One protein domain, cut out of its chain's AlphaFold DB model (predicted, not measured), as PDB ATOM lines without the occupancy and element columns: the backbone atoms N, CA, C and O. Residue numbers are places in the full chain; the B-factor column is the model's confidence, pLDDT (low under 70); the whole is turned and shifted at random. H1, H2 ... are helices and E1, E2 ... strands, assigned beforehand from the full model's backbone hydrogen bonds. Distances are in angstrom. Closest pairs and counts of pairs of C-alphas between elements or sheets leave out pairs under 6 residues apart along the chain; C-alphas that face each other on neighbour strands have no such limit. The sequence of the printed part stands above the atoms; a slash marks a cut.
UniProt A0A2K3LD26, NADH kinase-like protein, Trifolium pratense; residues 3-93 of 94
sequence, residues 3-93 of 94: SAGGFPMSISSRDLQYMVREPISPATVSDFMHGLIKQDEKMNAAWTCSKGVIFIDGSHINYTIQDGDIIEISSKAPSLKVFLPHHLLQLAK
ATOM      1  N   SER A   3     -27.201  37.369  30.015       89.94
ATOM      2  CA  SER A   3     -27.568  38.438  29.063       89.94
ATOM      3  C   SER A   3     -28.663  38.036  28.073       89.94
ATOM      4  O   SER A   3     -29.301  38.892  27.471       89.94
ATOM      5  N   ALA A   4     -28.865  36.735  27.887       89.75
ATOM      6  CA  ALA A   4     -29.863  36.199  26.985       89.75
ATOM      7  C   ALA A   4     -31.209  35.941  27.700       89.75
ATOM      8  O   ALA A   4     -32.199  35.713  27.019       89.75
ATOM      9  N   GLY A   5     -31.266  36.036  29.036       92.06
ATOM     10  CA  GLY A   5     -32.449  35.717  29.848       92.06
ATOM     11  C   GLY A   5     -32.331  34.416  30.651       92.06
ATOM     12  O   GLY A   5     -33.312  33.964  31.231       92.06
ATOM     13  N   GLY A   6     -31.144  33.801  30.691       93.06
ATOM     14  CA  GLY A   6     -30.877  32.648  31.552       93.06
ATOM     15  C   GLY A   6     -30.796  33.008  33.038       93.06
ATOM     16  O   GLY A   6     -30.858  34.172  33.425       93.06
ATOM     17  N   PHE A   7     -30.578  31.993  33.872       93.44
ATOM     18  CA  PHE A   7     -30.534  32.124  35.333       93.44
ATOM     19  C   PHE A   7     -29.254  31.508  35.919       93.44
ATOM     20  O   PHE A   7     -28.652  30.638  35.283       93.44
ATOM     21  N   PRO A   8     -28.802  31.948  37.111       92.69
ATOM     22  CA  PRO A   8     -27.645  31.356  37.779       92.69
ATOM     23  C   PRO A   8     -27.873  29.875  38.107       92.69
ATOM     24  O   PRO A   8     -28.893  29.522  38.693       92.69
ATOM     25  N   MET A   9     -26.913  29.013  37.768       91.88
ATOM     26  CA  MET A   9     -26.940  27.594  38.141       91.88
ATOM     27  C   MET A   9     -26.018  27.332  39.333       91.88
ATOM     28  O   MET A   9     -25.011  28.024  39.501       91.88
ATOM     29  N   SER A  10     -26.339  26.314  40.139       90.25
ATOM     30  CA  SER A  10     -25.404  25.821  41.155       90.25
ATOM     31  C   SER A  10     -24.096  25.383  40.496       90.25
ATOM     32  O   SER A  10     -24.110  24.760  39.435       90.25
ATOM     33  N   ILE A  11     -22.969  25.648  41.158       86.94
ATOM     34  CA  ILE A  11     -21.639  25.221  40.704       86.94
ATOM     35  C   ILE A  11     -21.496  23.690  40.646       86.94
ATOM     36  O   ILE A  11     -20.632  23.182  39.938       86.94
ATOM     37  N   SER A  12     -22.340  22.954  41.382       86.06
ATOM     38  CA  SER A  12     -22.397  21.487  41.361       86.06
ATOM     39  C   SER A  12     -23.347  20.926  40.295       86.06
ATOM     40  O   SER A  12     -23.335  19.718  40.052       86.06
ATOM     41  N   SER A  13     -24.153  21.777  39.647       91.00
ATOM     42  CA  SER A  13     -25.111  21.350  38.626       91.00
ATOM     43  C   SER A  13     -24.399  20.749  37.418       91.00
ATOM     44  O   SER A  13     -23.412  21.293  36.923       91.00
ATOM     45  N   ARG A  14     -24.948  19.645  36.910       91.81
ATOM     46  CA  ARG A  14     -24.542  19.020  35.641       91.81
ATOM     47  C   ARG A  14     -25.597  19.159  34.545       91.81
ATOM     48  O   ARG A  14     -25.403  18.653  33.443       91.81
ATOM     49  N   ASP A  15     -26.694  19.842  34.847       95.12
ATOM     50  CA  ASP A  15     -27.714  20.178  33.863       95.12
ATOM     51  C   ASP A  15     -27.199  21.288  32.935       95.12
ATOM     52  O   ASP A  15     -26.451  22.174  33.362       95.12
ATOM     53  N   LEU A  16     -27.635  21.272  31.675       95.81
ATOM     54  CA  LEU A  16     -27.392  22.365  30.736       95.81
ATOM     55  C   LEU A  16     -28.636  23.225  30.604       95.81
ATOM     56  O   LEU A  16     -29.702  22.742  30.236       95.81
ATOM     57  N   GLN A  17     -28.480  24.522  30.836       96.44
ATOM     58  CA  GLN A  17     -29.512  25.481  30.483       96.44
ATOM     59  C   GLN A  17     -29.500  25.740  28.978       96.44
ATOM     60  O   GLN A  17     -28.440  26.005  28.409       96.44
ATOM     61  N   TYR A  18     -30.676  25.740  28.354       95.62
ATOM     62  CA  TYR A  18     -30.842  26.112  26.951       95.62
ATOM     63  C   TYR A  18     -31.927  27.176  26.777       95.62
ATOM     64  O   TYR A  18     -32.816  27.341  27.617       95.62
ATOM     65  N   MET A  19     -31.837  27.903  25.665       95.12
ATOM     66  CA  MET A  19     -32.843  28.861  25.234       95.12
ATOM     67  C   MET A  19     -32.802  28.994  23.713       95.12
ATOM     68  O   MET A  19     -31.743  29.229  23.132       95.12
ATOM     69  N   VAL A  20     -33.964  28.864  23.087       93.38
ATOM     70  CA  VAL A  20     -34.189  29.084  21.662       93.38
ATOM     71  C   VAL A  20     -34.642  30.527  21.474       93.38
ATOM     72  O   VAL A  20     -35.535  31.013  22.166       93.38
ATOM     73  N   ARG A  21     -34.020  31.235  20.533       91.06
ATOM     74  CA  ARG A  21     -34.388  32.604  20.164       91.06
ATOM     75  C   ARG A  21     -34.670  32.645  18.678       91.06
ATOM     76  O   ARG A  21     -33.926  32.042  17.916       91.06
ATOM     77  N   GLU A  22     -35.727  33.363  18.309       91.12
ATOM     78  CA  GLU A  22     -36.080  33.630  16.907       91.12
ATOM     79  C   GLU A  22     -36.087  32.351  16.037       91.12
ATOM     80  O   GLU A  22     -35.412  32.293  15.009       91.12
ATOM     81  N   PRO A  23     -36.812  31.287  16.447       91.19
ATOM     82  CA  PRO A  23     -36.859  30.056  15.672       91.19
ATOM     83  C   PRO A  23     -37.489  30.296  14.299       91.19
ATOM     84  O   PRO A  23     -38.478  31.016  14.173       91.19
ATOM     85  N   ILE A  24     -36.964  29.610  13.284       86.94
ATOM     86  CA  ILE A  24     -37.462  29.676  11.899       86.94
ATOM     87  C   ILE A  24     -38.945  29.277  11.817       86.94
ATOM     88  O   ILE A  24     -39.713  29.873  11.067       86.94
ATOM     89  N   SER A  25     -39.352  28.288  12.616       86.19
ATOM     90  CA  SER A  25     -40.737  27.835  12.745       86.19
ATOM     91  C   SER A  25     -41.149  27.884  14.223       86.19
ATOM     92  O   SER A  25     -40.958  26.910  14.953       86.19
ATOM     93  N   PRO A  26     -41.691  29.015  14.715       83.88
ATOM     94  CA  PRO A  26     -42.023  29.177  16.133       83.88
ATOM     95  C   PRO A  26     -43.050  28.168  16.648       83.88
ATOM     96  O   PRO A  26     -42.926  27.674  17.764       83.88
ATOM     97  N   ALA A  27     -44.036  27.817  15.817       86.38
ATOM     98  CA  ALA A  27     -45.107  26.900  16.196       86.38
ATOM     99  C   ALA A  27     -44.608  25.477  16.495       86.38
ATOM    100  O   ALA A  27     -45.223  24.768  17.281       86.38
ATOM    101  N   THR A  28     -43.494  25.052  15.893       82.19
ATOM    102  CA  THR A  28     -42.962  23.691  16.076       82.19
ATOM    103  C   THR A  28     -42.099  23.541  17.325       82.19
ATOM    104  O   THR A  28     -41.757  22.421  17.688       82.19
ATOM    105  N   VAL A  29     -41.718  24.649  17.969       84.62
ATOM    106  CA  VAL A  29     -40.792  24.652  19.115       84.62
ATOM    107  C   VAL A  29     -41.316  25.458  20.307       84.62
ATOM    108  O   VAL A  29     -40.542  25.779  21.204       84.62
ATOM    109  N   SER A  30     -42.614  25.784  20.342       85.12
ATOM    110  CA  SER A  30     -43.215  26.622  21.396       85.12
ATOM    111  C   SER A  30     -42.940  26.095  22.804       85.12
ATOM    112  O   SER A  30     -42.642  26.872  23.710       85.12
ATOM    113  N   ASP A  31     -42.966  24.773  22.958       88.44
ATOM    114  CA  ASP A  31     -42.771  24.093  24.242       88.44
ATOM    115  C   ASP A  31     -41.281  23.916  24.589       88.44
ATOM    116  O   ASP A  31     -40.931  23.540  25.704       88.44
ATOM    117  N   PHE A  32     -40.392  24.234  23.642       89.00
ATOM    118  CA  PHE A  32     -38.939  24.084  23.730       89.00
ATOM    119  C   PHE A  32     -38.221  25.434  23.631       89.00
ATOM    120  O   PHE A  32     -37.083  25.512  23.176       89.00
ATOM    121  N   MET A  33     -38.869  26.533  24.024       92.19
ATOM    122  CA  MET A  33     -38.250  27.859  23.930       92.19
ATOM    123  C   MET A  33     -37.139  28.073  24.965       92.19
ATOM    124  O   MET A  33     -36.208  28.835  24.720       92.19
ATOM    125  N   HIS A  34     -37.203  27.418  26.123       93.62
ATOM    126  CA  HIS A  34     -36.149  27.430  27.138       93.62
ATOM    127  C   HIS A  34     -36.339  26.277  28.117       93.62
ATOM    128  O   HIS A  34     -37.449  25.784  28.307       93.62
ATOM    129  N   GLY A  35     -35.263  25.875  28.786       94.56
ATOM    130  CA  GLY A  35     -35.349  24.838  29.802       94.56
ATOM    131  C   GLY A  35     -33.992  24.328  30.256       94.56
ATOM    132  O   GLY A  35     -32.967  25.002  30.127       94.56
ATOM    133  N   LEU A  36     -34.015  23.117  30.804       96.12
ATOM    134  CA  LEU A  36     -32.840  22.378  31.241       96.12
ATOM    135  C   LEU A  36     -32.777  21.049  30.489       96.12
ATOM    136  O   LEU A  36     -33.790  20.369  30.379       96.12
ATOM    137  N   ILE A  37     -31.590  20.682  30.015       96.31
ATOM    138  CA  ILE A  37     -31.247  19.318  29.609       96.31
ATOM    139  C   ILE A  37     -30.612  18.667  30.834       96.31
ATOM    140  O   ILE A  37     -29.578  19.147  31.314       96.31
ATOM    141  N   LYS A  38     -31.232  17.613  31.370       95.88
ATOM    142  CA  LYS A  38     -30.701  16.901  32.538       95.88
ATOM    143  C   LYS A  38     -29.424  16.139  32.205       95.88
ATOM    144  O   LYS A  38     -29.132  15.866  31.045       95.88
ATOM    145  N   GLN A  39     -28.658  15.780  33.235       92.75
ATOM    146  CA  GLN A  39     -27.374  15.089  33.076       92.75
ATOM    147  C   GLN A  39     -27.429  13.846  32.158       92.75
ATOM    148  O   GLN A  39     -26.500  13.604  31.388       92.75
ATOM    149  N   ASP A  40     -28.513  13.075  32.226       93.06
ATOM    150  CA  ASP A  40     -28.683  11.845  31.441       93.06
ATOM    151  C   ASP A  40     -29.471  12.060  30.137       93.06
ATOM    152  O   ASP A  40     -29.673  11.128  29.355       93.06
ATOM    153  N   GLU A  41     -29.887  13.298  29.877       95.94
ATOM    154  CA  GLU A  41     -30.643  13.688  28.697       95.94
ATOM    155  C   GLU A  41     -29.741  14.268  27.607       95.94
ATOM    156  O   GLU A  41     -28.571  14.617  27.795       95.94
ATOM    157  N   LYS A  42     -30.325  14.370  26.416       96.62
ATOM    158  CA  LYS A  42     -29.729  15.037  25.269       96.62
ATOM    159  C   LYS A  42     -30.805  15.735  24.460       96.62
ATOM    160  O   LYS A  42     -31.951  15.292  24.426       96.62
ATOM    161  N   MET A  43     -30.410  16.799  23.779       95.44
ATOM    162  CA  MET A  43     -31.240  17.513  22.822       95.44
ATOM    163  C   MET A  43     -30.675  17.319  21.425       95.44
ATOM    164  O   MET A  43     -29.471  17.442  21.228       95.44
ATOM    165  N   ASN A  44     -31.553  17.064  20.460       94.88
ATOM    166  CA  ASN A  44     -31.198  17.048  19.048       94.88
ATOM    167  C   ASN A  44     -31.889  18.215  18.349       94.88
ATOM    168  O   ASN A  44     -33.110  18.342  18.434       94.88
ATOM    169  N   ALA A  45     -31.119  19.032  17.638       92.25
ATOM    170  CA  ALA A  45     -31.635  20.067  16.756       92.25
ATOM    171  C   ALA A  45     -31.324  19.684  15.307       92.25
ATOM    172  O   ALA A  45     -30.161  19.530  14.939       92.25
ATOM    173  N   ALA A  46     -32.365  19.505  14.494       92.38
ATOM    174  CA  ALA A  46     -32.212  19.288  13.061       92.38
ATOM    175  C   ALA A  46     -32.101  20.638  12.349       92.38
ATOM    176  O   ALA A  46     -32.922  21.531  12.575       92.38
ATOM    177  N   TRP A  47     -31.100  20.782  11.486       93.94
ATOM    178  CA  TRP A  47     -30.909  21.978  10.683       93.94
ATOM    179  C   TRP A  47     -31.468  21.768   9.278       93.94
ATOM    180  O   TRP A  47     -31.044  20.871   8.558       93.94
ATOM    181  N   THR A  48     -32.429  22.607   8.894       92.06
ATOM    182  CA  THR A  48     -33.131  22.509   7.602       92.06
ATOM    183  C   THR A  48     -32.844  23.684   6.669       92.06
ATOM    184  O   THR A  48     -33.462  23.834   5.617       92.06
ATOM    185  N   CYS A  49     -31.933  24.582   7.058       92.69
ATOM    186  CA  CYS A  49     -31.537  25.706   6.218       92.69
ATOM    187  C   CYS A  49     -30.283  25.377   5.410       92.69
ATOM    188  O   CYS A  49     -29.424  24.610   5.827       92.69
ATOM    189  N   SER A  50     -30.122  26.046   4.269       94.75
ATOM    190  CA  SER A  50     -28.998  25.790   3.361       94.75
ATOM    191  C   SER A  50     -27.622  26.049   3.982       94.75
ATOM    192  O   SER A  50     -26.658  25.386   3.610       94.75
ATOM    193  N   LYS A  51     -27.512  27.018   4.901       95.75
ATOM    194  CA  LYS A  51     -26.262  27.397   5.572       95.75
ATOM    195  C   LYS A  51     -26.534  27.883   6.985       95.75
ATOM    196  O   LYS A  51     -27.446  28.681   7.178       95.75
ATOM    197  N   GLY A  52     -25.695  27.481   7.930       95.56
ATOM    198  CA  GLY A  52     -25.674  27.980   9.300       95.56
ATOM    199  C   GLY A  52     -24.280  27.877   9.909       95.56
ATOM    200  O   GLY A  52     -23.361  27.326   9.301       95.56
ATOM    201  N   VAL A  53     -24.118  28.416  11.116       97.12
ATOM    202  CA  VAL A  53     -22.862  28.340  11.872       97.12
ATOM    203  C   VAL A  53     -23.167  28.096  13.346       97.12
ATOM    204  O   VAL A  53     -24.033  28.755  13.919       97.12
ATOM    205  N   ILE A  54     -22.431  27.172  13.959       96.81
ATOM    206  CA  ILE A  54     -22.407  26.945  15.407       96.81
ATOM    207  C   ILE A  54     -21.152  27.596  15.969       96.81
ATOM    208  O   ILE A  54     -20.074  27.452  15.396       96.81
ATOM    209  N   PHE A  55     -21.288  28.256  17.114       96.94
ATOM    210  CA  PHE A  55     -20.191  28.864  17.859       96.94
ATOM    211  C   PHE A  55     -20.071  28.207  19.233       96.94
ATOM    212  O   PHE A  55     -21.079  28.029  19.917       96.94
ATOM    213  N   ILE A  56     -18.850  27.860  19.641       95.44
ATOM    214  CA  ILE A  56     -18.553  27.270  20.954       95.44
ATOM    215  C   ILE A  56     -17.637  28.231  21.710       95.44
ATOM    216  O   ILE A  56     -16.567  28.579  21.218       95.44
ATOM    217  N   ASP A  57     -18.067  28.673  22.894       93.50
ATOM    218  CA  ASP A  57     -17.330  29.611  23.756       93.50
ATOM    219  C   ASP A  57     -16.852  30.897  23.046       93.50
ATOM    220  O   ASP A  57     -15.803  31.465  23.352       93.50
ATOM    221  N   GLY A  58     -17.653  31.394  22.099       93.44
ATOM    222  CA  GLY A  58     -17.374  32.603  21.321       93.44
ATOM    223  C   GLY A  58     -17.068  32.310  19.854       93.44
ATOM    224  O   GLY A  58     -17.383  31.246  19.332       93.44
ATOM    225  N   SER A  59     -16.488  33.284  19.149       93.31
ATOM    226  CA  SER A  59     -16.320  33.226  17.688       93.31
ATOM    227  C   SER A  59     -15.152  32.356  17.207       93.31
ATOM    228  O   SER A  59     -15.105  31.986  16.033       93.31
ATOM    229  N   HIS A  60     -14.203  32.036  18.090       95.38
ATOM    230  CA  HIS A  60     -12.955  31.364  17.722       95.38
ATOM    231  C   HIS A  60     -13.152  29.907  17.298       95.38
ATOM    232  O   HIS A  60     -12.533  29.470  16.331       95.38
ATOM    233  N   ILE A  61     -14.008  29.166  18.003       97.12
ATOM    234  CA  ILE A  61     -14.365  27.795  17.638       97.12
ATOM    235  C   ILE A  61     -15.731  27.855  16.974       97.12
ATOM    236  O   ILE A  61     -16.736  28.153  17.620       97.12
ATOM    237  N   ASN A  62     -15.757  27.585  15.675       97.38
ATOM    238  CA  ASN A  62     -16.986  27.570  14.906       97.38
ATOM    239  C   ASN A  62     -17.021  26.406  13.918       97.38
ATOM    240  O   ASN A  62     -15.987  25.935  13.449       97.38
ATOM    241  N   TYR A  63     -18.236  25.961  13.619       97.19
ATOM    242  CA  TYR A  63     -18.512  24.898  12.665       97.19
ATOM    243  C   TYR A  63     -19.597  25.376  11.715       97.19
ATOM    244  O   TYR A  63     -20.632  25.878  12.153       97.19
ATOM    245  N   THR A  64     -19.361  25.227  10.415       97.38
ATOM    246  CA  THR A  64     -20.415  25.441   9.421       97.38
ATOM    247  C   THR A  64     -21.348  24.238   9.442       97.38
ATOM    248  O   THR A  64     -20.875  23.107   9.511       97.38
ATOM    249  N   ILE A  65     -22.647  24.504   9.374       97.00
ATOM    250  CA  ILE A  65     -23.692  23.490   9.243       97.00
ATOM    251  C   ILE A  65     -24.511  23.735   7.981       97.00
ATOM    252  O   ILE A  65     -24.620  24.867   7.493       97.00
ATOM    253  N   GLN A  66     -25.082  22.666   7.456       97.25
ATOM    254  CA  GLN A  66     -25.854  22.636   6.224       97.25
ATOM    255  C   GLN A  66     -27.118  21.792   6.389       97.25
ATOM    256  O   GLN A  66     -27.302  21.103   7.393       97.25
ATOM    257  N   ASP A  67     -28.015  21.895   5.411       96.56
ATOM    258  CA  ASP A  67     -29.282  21.168   5.411       96.56
ATOM    259  C   ASP A  67     -29.064  19.660   5.623       96.56
ATOM    260  O   ASP A  67     -28.226  19.039   4.963       96.56
ATOM    261  N   GLY A  68     -29.813  19.093   6.566       95.75
ATOM    262  CA  GLY A  68     -29.722  17.693   6.973       95.75
ATOM    263  C   GLY A  68     -28.786  17.419   8.153       95.75
ATOM    264  O   GLY A  68     -28.827  16.311   8.689       95.75
ATOM    265  N   ASP A  69     -27.990  18.394   8.604       97.19
ATOM    266  CA  ASP A  69     -27.159  18.221   9.797       97.19
ATOM    267  C   ASP A  69     -28.017  18.090  11.065       97.19
ATOM    268  O   ASP A  69     -29.036  18.768  11.248       97.19
ATOM    269  N   ILE A  70     -27.570  17.228  11.981       96.50
ATOM    270  CA  ILE A  70     -28.179  17.044  13.301       96.50
ATOM    271  C   ILE A  70     -27.164  17.445  14.365       96.50
ATOM    272  O   ILE A  70     -26.083  16.868  14.464       96.50
ATOM    273  N   ILE A  71     -27.544  18.416  15.190       96.12
ATOM    274  CA  ILE A  71     -26.743  18.907  16.302       96.12
ATOM    275  C   ILE A  71     -27.219  18.209  17.575       96.12
ATOM    276  O   ILE A  71     -28.322  18.477  18.051       96.12
ATOM    277  N   GLU A  72     -26.388  17.330  18.133       96.81
ATOM    278  CA  GLU A  72     -26.623  16.720  19.446       96.81
ATOM    279  C   GLU A  72     -25.960  17.562  20.548       96.81
ATOM    280  O   GLU A  72     -24.766  17.856  20.498       96.81
ATOM    281  N   ILE A  73     -26.735  17.933  21.567       96.75
ATOM    282  CA  ILE A  73     -26.304  18.733  22.716       96.75
ATOM    283  C   ILE A  73     -26.527  17.904  23.983       96.75
ATOM    284  O   ILE A  73     -27.642  17.457  24.255       96.75
ATOM    285  N   SER A  74     -25.472  17.693  24.773       96.12
ATOM    286  CA  SER A  74     -25.537  16.960  26.044       96.12
ATOM    287  C   SER A  74     -24.456  17.419  27.024       96.12
ATOM    288  O   SER A  74     -23.463  18.032  26.632       96.12
ATOM    289  N   SER A  75     -24.620  17.093  28.306       94.25
ATOM    290  CA  SER A  75     -23.666  17.410  29.383       94.25
ATOM    291  C   SER A  75     -22.548  16.373  29.555       94.25
ATOM    292  O   SER A  75     -21.837  16.381  30.559       94.25
ATOM    293  N   LYS A  76     -22.345  15.479  28.578       92.62
ATOM    294  CA  LYS A  76     -21.390  14.354  28.662       92.62
ATOM    295  C   LYS A  76     -19.921  14.746  28.457       92.62
ATOM    296  O   LYS A  76     -19.066  13.876  28.293       92.62
ATOM    297  N   ALA A  77     -19.612  16.040  28.458       90.69
ATOM    298  CA  ALA A  77     -18.242  16.523  28.375       90.69
ATOM    299  C   ALA A  77     -17.430  16.124  29.630       90.69
ATOM    300  O   ALA A  77     -17.993  15.993  30.722       90.69
ATOM    301  N   PRO A  78     -16.100  15.950  29.515       92.19
ATOM    302  CA  PRO A  78     -15.246  15.708  30.672       92.19
ATOM    303  C   PRO A  78     -15.396  16.803  31.736       92.19
ATOM    304  O   PRO A  78     -15.415  17.992  31.422       92.19
ATOM    305  N   SER A  79     -15.463  16.413  33.012       88.81
ATOM    306  CA  SER A  79     -15.574  17.381  34.107       88.81
ATOM    307  C   SER A  79     -14.309  18.232  34.238       88.81
ATOM    308  O   SER A  79     -13.196  17.705  34.327       88.81
ATOM    309  N   LEU A  80     -14.488  19.550  34.326       88.88
ATOM    310  CA  LEU A  80     -13.399  20.484  34.586       88.88
ATOM    311  C   LEU A  80     -12.949  20.381  36.050       88.88
ATOM    312  O   LEU A  80     -13.751  20.518  36.974       88.88
ATOM    313  N   LYS A  81     -11.650  20.158  36.272       89.88
ATOM    314  CA  LYS A  81     -11.053  20.163  37.613       89.88
ATOM    315  C   LYS A  81     -10.627  21.585  37.964       89.88
ATOM    316  O   LYS A  81      -9.772  22.150  37.290       89.88
ATOM    317  N   VAL A  82     -11.205  22.142  39.024       87.75
ATOM    318  CA  VAL A  82     -10.937  23.512  39.481       87.75
ATOM    319  C   VAL A  82     -10.541  23.533  40.957       87.75
ATOM    320  O   VAL A  82     -11.037  22.733  41.750       87.75
ATOM    321  N   PHE A  83      -9.665  24.467  41.334       90.44
ATOM    322  CA  PHE A  83      -9.387  24.789  42.735       90.44
ATOM    323  C   PHE A  83     -10.296  25.936  43.164       90.44
ATOM    324  O   PHE A  83     -10.212  27.034  42.616       90.44
ATOM    325  N   LEU A  84     -11.177  25.676  44.129       86.75
ATOM    326  CA  LEU A  84     -12.145  26.664  44.600       86.75
ATOM    327  C   LEU A  84     -11.729  27.247  45.959       86.75
ATOM    328  O   LEU A  84     -11.294  26.497  46.836       86.75
ATOM    329  N   PRO A  85     -11.917  28.561  46.177       90.25
ATOM    330  CA  PRO A  85     -11.846  29.168  47.501       90.25
ATOM    331  C   PRO A  85     -12.780  28.484  48.510       90.25
ATOM    332  O   PRO A  85     -13.877  28.045  48.160       90.25
ATOM    333  N   HIS A  86     -12.394  28.472  49.791       87.25
ATOM    334  CA  HIS A  86     -13.135  27.779  50.854       87.25
ATOM    335  C   HIS A  86     -14.625  28.143  50.947       87.25
ATOM    336  O   HIS A  86     -15.448  27.263  51.191       87.25
ATOM    337  N   HIS A  87     -14.988  29.408  50.727       84.44
ATOM    338  CA  HIS A  87     -16.384  29.846  50.799       84.44
ATOM    339  C   HIS A  87     -17.245  29.277  49.655       84.44
ATOM    340  O   HIS A  87     -18.410  28.955  49.869       84.44
ATOM    341  N   LEU A  88     -16.676  29.065  48.461       82.69
ATOM    342  CA  LEU A  88     -17.389  28.444  47.334       82.69
ATOM    343  C   LEU A  88     -17.514  26.924  47.493       82.69
ATOM    344  O   LEU A  88     -18.484  26.335  47.022       82.69
ATOM    345  N   LEU A  89     -16.580  26.287  48.207       80.56
ATOM    346  CA  LEU A  89     -16.678  24.863  48.543       80.56
ATOM    347  C   LEU A  89     -17.867  24.556  49.465       80.56
ATOM    348  O   LEU A  89     -18.393  23.448  49.409       80.56
ATOM    349  N   GLN A  90     -18.286  25.501  50.312       78.25
ATOM    350  CA  GLN A  90     -19.481  25.331  51.149       78.25
ATOM    351  C   GLN A  90     -20.766  25.405  50.315       78.25
ATOM    352  O   GLN A  90     -21.661  24.591  50.516       78.25
ATOM    353  N   LEU A  91     -20.822  26.310  49.333       73.06
ATOM    354  CA  LEU A  91     -21.952  26.448  48.405       73.06
ATOM    355  C   LEU A  91     -22.108  25.247  47.466       73.06
ATOM    356  O   LEU A  91     -23.221  24.913  47.091       73.06
ATOM    357  N   ALA A  92     -21.008  24.585  47.102       66.75
ATOM    358  CA  ALA A  92     -21.031  23.412  46.227       66.75
ATOM    359  C   ALA A  92     -21.551  22.126  46.904       66.75
ATOM    360  O   ALA A  92     -21.807  21.142  46.211       66.75
ATOM    361  N   LYS A  93     -21.623  22.105  48.243       60.09
ATOM    362  CA  LYS A  93     -22.024  20.940  49.054       60.09
ATOM    363  C   LYS A  93     -23.490  20.966  49.498       60.09
ATOM    364  O   LYS A  93     -23.946  19.963  50.041       60.09
TER     365      LYS A  93
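What this domain is: This is residues 3 to 93 of the 94 residues of the protein "NADH kinase-like protein" of Trifolium pratense (UniProt A0A2K3LD26). What is the shape? With little regular structure, three antiparallel strand pairs, E1 - E2, E3 - E6 and E4 - E5, make a loose body, and short helix H1 lies far off at one end. What is printed? The printed part has 91 residues, mostly strand, under half in named elements, ordered E1 E2 E3 E4 E5 E6 H1. It is loose, radius of gyration of the C-alphas 16.1 A, spanning 50 by 29 by 27 A.

How they stand to each other: Which strands pair? Within hydrogen-bond range, each at 2.9 A, are N 16 and O 37 in hairpin E1, residues 16 to 19, and E2, 34 to 37; N 43 and O 73 in E3, 42 to 46, and E6, 70 to 74; N 52 and O 65 in hairpin E4, 52 to 56, and E5, 61 to 65. What about H1? H1, residues 86 to 91, is apart from E1 and E4, among others; 1 of 2 O i to N i+4 pairs is within range.

Where its parts are: Where does E1 begin? C-alpha 16 is at (-27.392, 22.365, 30.736). Where does H1 end? C-alpha 91 is at (-21.952, 26.448, 48.405). How long is E4? It measures 13.7 A.

The domain as a whole: Any cut? The printed part has no cut. Where is confidence low? Residues 92 to 93 are under 70.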